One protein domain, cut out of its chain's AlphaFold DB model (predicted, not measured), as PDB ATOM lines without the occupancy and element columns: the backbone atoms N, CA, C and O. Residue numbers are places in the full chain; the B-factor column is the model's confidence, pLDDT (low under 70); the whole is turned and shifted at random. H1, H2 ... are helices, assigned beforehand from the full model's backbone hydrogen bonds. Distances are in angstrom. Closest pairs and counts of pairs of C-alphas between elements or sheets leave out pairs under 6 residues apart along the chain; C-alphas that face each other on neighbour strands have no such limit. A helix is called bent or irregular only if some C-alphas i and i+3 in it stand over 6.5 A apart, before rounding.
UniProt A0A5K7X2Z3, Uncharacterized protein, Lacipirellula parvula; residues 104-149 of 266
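This is residues 104 to 149 of the 266 residues of an uncharacterized protein of Lacipirellula parvula (UniProt A0A5K7X2Z3). Two long helices, H1 and then H2, make an open V: they come near each other only beside the tight link that joins them, and their other ends spread apart. The printed part has 46 residues and is all helix, with no named strand. It is loose, with a radius of gyration of the C-alphas of 12.7 A, and flat, spanning 37 by 23 by 10 A.

H1, residues 105 to 122, begins at C-alpha 105 (280.556, 374.544, 195.625) and is 25.9 A long from first to last C-alpha. H2, residues 125 to 146, is 31.0 A long and ends at C-alpha 146 (265.869, 381.645, 196.843). H2 is irregular, with C-alphas 126 and 129 7.1 A apart, and has a kink of 40 degrees near residue 132.

H1 and H2 are close but not clearly touching; their closest C-alphas, those of Leu 120 and Arg 128, are 7.5 A apart. They run opposite ways at a shallow tilt of 34 degrees, only just short of steep. Every O i to N i+4 pair is within hydrogen-bond range in H1, and 14 of 18 are in H2.

The C-alphas farthest apart, those of Glu 126 and Gln 149, are 37.4 A apart. Residues 104 to 118 and 132 to 149 stand free. The printed part has no cut, and no printed residue is under 70 in pLDDT.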
ATOM      1  N   ARG A 104     282.651 378.528 197.503       81.38
ATOM      2  CA  ARG A 104     282.875 377.490 196.490       81.38
ATOM      3  C   ARG A 104     281.843 376.379 196.667       81.38
ATOM      4  O   ARG A 104     281.451 376.089 197.787       81.38
ATOM      5  N   LYS A 105     281.478 375.694 195.578       83.81
ATOM      6  CA  LYS A 105     280.556 374.544 195.625       83.81
ATOM      7  C   LYS A 105     280.914 373.551 196.746       83.81
ATOM      8  O   LYS A 105     280.071 373.277 197.583       83.81
ATOM      9  N   HIS A 106     282.178 373.131 196.825       85.31
ATOM     10  CA  HIS A 106     282.640 372.207 197.869       85.31
ATOM     11  C   HIS A 106     282.626 372.797 199.285       85.31
ATOM     12  O   HIS A 106     282.508 372.049 200.244       85.31
ATOM     13  N   GLU A 107     282.774 374.116 199.442       89.38
ATOM     14  CA  GLU A 107     282.672 374.765 200.758       89.38
ATOM     15  C   GLU A 107     281.218 374.764 201.236       89.38
ATOM     16  O   GLU A 107     280.960 374.535 202.413       89.38
ATOM     17  N   VAL A 108     280.268 374.981 200.318       90.31
ATOM     18  CA  VAL A 108     278.831 374.893 200.611       90.31
ATOM     19  C   VAL A 108     278.427 373.450 200.910       90.31
ATOM     20  O   VAL A 108     277.739 373.224 201.897       90.31
ATOM     21  N   GLU A 109     278.880 372.485 200.104       89.00
ATOM     22  CA  GLU A 109     278.640 371.053 200.337       89.00
ATOM     23  C   GLU A 109     279.186 370.622 201.704       89.00
ATOM     24  O   GLU A 109     278.422 370.135 202.525       89.00
ATOM     25  N   ALA A 110     280.450 370.932 202.013       91.81
ATOM     26  CA  ALA A 110     281.047 370.597 203.307       91.81
ATOM     27  C   ALA A 110     280.324 371.258 204.495       91.81
ATOM     28  O   ALA A 110     280.188 370.652 205.555       91.81
ATOM     29  N   ALA A 111     279.855 372.501 204.337       92.44
ATOM     30  CA  ALA A 111     279.080 373.171 205.377       92.44
ATOM     31  C   ALA A 111     277.708 372.509 205.593       92.44
ATOM     32  O   ALA A 111     277.271 372.383 206.735       92.44
ATOM     33  N   LEU A 112     277.036 372.082 204.520       91.31
ATOM     34  CA  LEU A 112     275.758 371.374 204.605       91.31
ATOM     35  C   LEU A 112     275.924 369.974 205.201       91.31
ATOM     36  O   LEU A 112     275.137 369.611 206.071       91.31
ATOM     37  N   ASP A 113     276.964 369.238 204.806       90.12
ATOM     38  CA  ASP A 113     277.293 367.926 205.373       90.12
ATOM     39  C   ASP A 113     277.532 368.031 206.881       90.12
ATOM     40  O   ASP A 113     276.959 367.264 207.652       90.12
ATOM     41  N   LEU A 114     278.286 369.045 207.323       94.25
ATOM     42  CA  LEU A 114     278.531 369.293 208.745       94.25
ATOM     43  C   LEU A 114     277.235 369.597 209.516       94.25
ATOM     44  O   LEU A 114     277.043 369.118 210.634       94.25
ATOM     45  N   VAL A 115     276.339 370.397 208.932       91.50
ATOM     46  CA  VAL A 115     275.036 370.708 209.542       91.50
ATOM     47  C   VAL A 115     274.163 369.456 209.630       91.50
ATOM     48  O   VAL A 115     273.524 369.234 210.659       91.50
ATOM     49  N   LEU A 116     274.148 368.627 208.585       88.75
ATOM     50  CA  LEU A 116     273.403 367.369 208.558       88.75
ATOM     51  C   LEU A 116     273.947 366.372 209.584       88.75
ATOM     52  O   LEU A 116     273.165 365.790 210.332       88.75
ATOM     53  N   GLU A 117     275.266 366.213 209.671       91.38
ATOM     54  CA  GLU A 117     275.910 365.334 210.648       91.38
ATOM     55  C   GLU A 117     275.589 365.770 212.084       91.38
ATOM     56  O   GLU A 117     275.156 364.954 212.899       91.38
ATOM     57  N   ALA A 118     275.698 367.069 212.378       92.00
ATOM     58  CA  ALA A 118     275.338 367.615 213.684       92.00
ATOM     59  C   ALA A 118     273.848 367.405 214.016       92.00
ATOM     60  O   ALA A 118     273.507 367.045 215.146       92.00
ATOM     61  N   ALA A 119     272.955 367.582 213.037       90.06
ATOM     62  CA  ALA A 119     271.523 367.350 213.214       90.06
ATOM     63  C   ALA A 119     271.209 365.866 213.474       90.06
ATOM     64  O   ALA A 119     270.411 365.546 214.360       90.06
ATOM     65  N   LEU A 120     271.861 364.950 212.752       88.12
ATOM     66  CA  LEU A 120     271.713 363.508 212.952       88.12
ATOM     67  C   LEU A 120     272.274 363.050 214.301       88.12
ATOM     68  O   LEU A 120     271.671 362.187 214.942       88.12
ATOM     69  N   ALA A 121     273.384 363.639 214.752       92.56
ATOM     70  CA  ALA A 121     273.962 363.372 216.066       92.56
ATOM     71  C   ALA A 121     273.035 363.822 217.209       92.56
ATOM     72  O   ALA A 121     272.934 363.138 218.224       92.56
ATOM     73  N   ALA A 122     272.325 364.941 217.033       95.12
ATOM     74  CA  ALA A 122     271.375 365.456 218.020       95.12
ATOM     75  C   ALA A 122     270.017 364.724 218.022       95.12
ATOM     76  O   ALA A 122     269.284 364.800 219.008       95.12
ATOM     77  N   THR A 123     269.668 364.029 216.936       95.88
ATOM     78  CA  THR A 123     268.354 363.392 216.771       95.88
ATOM     79  C   THR A 123     268.399 361.904 217.150       95.88
ATOM     80  O   THR A 123     269.151 361.144 216.522       95.88
ATOM     81  N   PRO A 124     267.553 361.441 218.094       96.50
ATOM     82  CA  PRO A 124     267.407 360.021 218.411       96.50
ATOM     83  C   PRO A 124     267.052 359.192 217.165       96.50
ATOM     84  O   PRO A 124     266.265 359.657 216.334       96.50
ATOM     85  N   PRO A 125     267.572 357.959 217.021       92.25
ATOM     86  CA  PRO A 125     267.398 357.161 215.804       92.25
ATOM     87  C   PRO A 125     265.926 356.892 215.464       92.25
ATOM     88  O   PRO A 125     265.558 356.944 214.294       92.25
ATOM     89  N   GLU A 126     265.073 356.716 216.476       95.00
ATOM     90  CA  GLU A 126     263.629 356.472 216.329       95.00
ATOM     91  C   GLU A 126     262.884 357.615 215.615       95.00
ATOM     92  O   GLU A 126     261.863 357.390 214.971       95.00
ATOM     93  N   GLN A 127     263.397 358.848 215.693       95.12
ATOM     94  CA  GLN A 127     262.730 360.041 215.157       95.12
ATOM     95  C   GLN A 127     263.254 360.467 213.779       95.12
ATOM     96  O   GLN A 127     262.640 361.304 213.117       95.12
ATOM     97  N   ARG A 128     264.364 359.886 213.303       90.44
ATOM     98  CA  ARG A 128     265.017 360.303 212.048       90.44
ATOM     99  C   ARG A 128     264.119 360.106 210.824       90.44
ATOM    100  O   ARG A 128     264.053 360.992 209.975       90.44
ATOM    101  N   ALA A 129     263.382 358.994 210.764       89.50
ATOM    102  CA  ALA A 129     262.471 358.697 209.656       89.50
ATOM    103  C   ALA A 129     261.316 359.711 209.560       89.50
ATOM    104  O   ALA A 129     260.970 360.159 208.468       89.50
ATOM    105  N   ALA A 130     260.764 360.129 210.704       91.75
ATOM    106  CA  ALA A 130     259.682 361.111 210.755       91.75
ATOM    107  C   ALA A 130     260.135 362.521 210.332       91.75
ATOM    108  O   ALA A 130     259.336 363.285 209.793       91.75
ATOM    109  N   LEU A 131     261.413 362.866 210.542       89.19
ATOM    110  CA  LEU A 131     261.970 364.177 210.185       89.19
ATOM    111  C   LEU A 131     262.362 364.311 208.711       89.19
ATOM    112  O   LEU A 131     262.433 365.434 208.213       89.19
ATOM    113  N   TYR A 132     262.590 363.205 208.001       84.69
ATOM    114  CA  TYR A 132     263.083 363.247 206.625       84.69
ATOM    115  C   TYR A 132     262.141 364.018 205.684       84.69
ATOM    116  O   TYR A 132     262.568 364.948 205.002       84.69
ATOM    117  N   GLN A 133     260.846 363.686 205.698       87.12
ATOM    118  CA  GLN A 133     259.850 364.306 204.815       87.12
ATOM    119  C   GLN A 133     259.692 365.825 205.056       87.12
ATOM    120  O   GLN A 133     259.773 366.588 204.089       87.12
ATOM    121  N   PRO A 134     259.551 366.314 206.308       91.38
ATOM    122  CA  PRO A 134     259.550 367.750 206.591       91.38
ATOM    123  C   PRO A 134     260.811 368.485 206.127       91.38
ATOM    124  O   PRO A 134     260.709 369.600 205.617       91.38
ATOM    125  N   VAL A 135     261.994 367.882 206.297       88.31
ATOM    126  CA  VAL A 135     263.265 368.506 205.897       88.31
ATOM    127  C   VAL A 135     263.351 368.628 204.379       88.31
ATOM    128  O   VAL A 135     263.675 369.709 203.891       88.31
ATOM    129  N   VAL A 136     263.002 367.579 203.628       88.31
ATOM    130  CA  VAL A 136     262.962 367.631 202.157       88.31
ATOM    131  C   VAL A 136     261.997 368.720 201.680       88.31
ATOM    132  O   VAL A 136     262.398 369.590 200.908       88.31
ATOM    133  N   ALA A 137     260.772 368.758 202.217       89.25
ATOM    134  CA  ALA A 137     259.785 369.779 201.861       89.25
ATOM    135  C   ALA A 137     260.261 371.209 202.194       89.25
ATOM    136  O   ALA A 137     260.055 372.143 201.414       89.25
ATOM    137  N   ALA A 138     260.932 371.399 203.335       90.75
ATOM    138  CA  ALA A 138     261.505 372.688 203.717       90.75
ATOM    139  C   ALA A 138     262.655 373.112 202.789       90.75
ATOM    140  O   ALA A 138     262.744 374.287 202.425       90.75
ATOM    141  N   VAL A 139     263.511 372.169 202.378       87.88
ATOM    142  CA  VAL A 139     264.602 372.407 201.421       87.88
ATOM    143  C   VAL A 139     264.037 372.808 200.060       87.88
ATOM    144  O   VAL A 139     264.441 373.840 199.529       87.88
ATOM    145  N   GLU A 140     263.061 372.074 199.523       87.94
ATOM    146  CA  GLU A 140     262.394 372.420 198.259       87.94
ATOM    147  C   GLU A 140     261.748 373.811 198.321       87.94
ATOM    148  O   GLU A 140     261.928 374.638 197.422       87.94
ATOM    149  N   GLN A 141     261.060 374.123 199.425       90.69
ATOM    150  CA  GLN A 141     260.460 375.439 199.624       90.69
ATOM    151  C   GLN A 141     261.518 376.552 199.697       90.69
ATOM    152  O   GLN A 141     261.312 377.641 199.151       90.69
ATOM    153  N   ALA A 142     262.645 376.307 200.371       89.44
ATOM    154  CA  ALA A 142     263.758 377.247 200.431       89.44
ATOM    155  C   ALA A 142     264.374 377.466 199.041       89.44
ATOM    156  O   ALA A 142     264.585 378.614 198.648       89.44
ATOM    157  N   PHE A 143     264.573 376.398 198.261       85.94
ATOM    158  CA  PHE A 143     265.049 376.486 196.880       85.94
ATOM    159  C   PHE A 143     264.118 377.331 196.010       85.94
ATOM    160  O   PHE A 143     264.589 378.250 195.344       85.94
ATOM    161  N   HIS A 144     262.804 377.109 196.076       86.00
ATOM    162  CA  HIS A 144     261.838 377.915 195.328       86.00
ATOM    163  C   HIS A 144     261.847 379.400 195.721       86.00
ATOM    164  O   HIS A 144     261.697 380.265 194.858       86.00
ATOM    165  N   LYS A 145     262.049 379.718 197.006       86.56
ATOM    166  CA  LYS A 145     262.126 381.109 197.488       86.56
ATOM    167  C   LYS A 145     263.426 381.799 197.078       86.56
ATOM    168  O   LYS A 145     263.405 382.972 196.712       86.56
ATOM    169  N   CYS A 146     264.552 381.094 197.160       85.38
ATOM    170  CA  CYS A 146     265.869 381.645 196.843       85.38
ATOM    171  C   CYS A 146     266.135 381.710 195.333       85.38
ATOM    172  O   CYS A 146     266.869 382.589 194.882       85.38
ATOM    173  N   PHE A 147     265.526 380.813 194.552       83.25
ATOM    174  CA  PHE A 147     265.747 380.674 193.113       83.25
ATOM    175  C   PHE A 147     264.407 380.604 192.358       83.25
ATOM    176  O   PHE A 147     264.024 379.545 191.866       83.25
ATOM    177  N   PRO A 148     263.684 381.731 192.215       76.94
ATOM    178  CA  PRO A 148     262.346 381.762 191.613       76.94
ATOM    179  C   PRO A 148     262.308 381.477 190.096       76.94
ATOM    180  O   PRO A 148     261.229 381.420 189.517       76.94
ATOM    181  N   GLN A 149     263.461 381.313 189.436       71.62
ATOM    182  CA  GLN A 149     263.574 380.956 188.014       71.62
ATOM    183  C   GLN A 149     264.641 379.865 187.811       71.62
ATOM    184  O   GLN A 149     265.745 380.169 187.349       71.62
TER     185      GLN A 149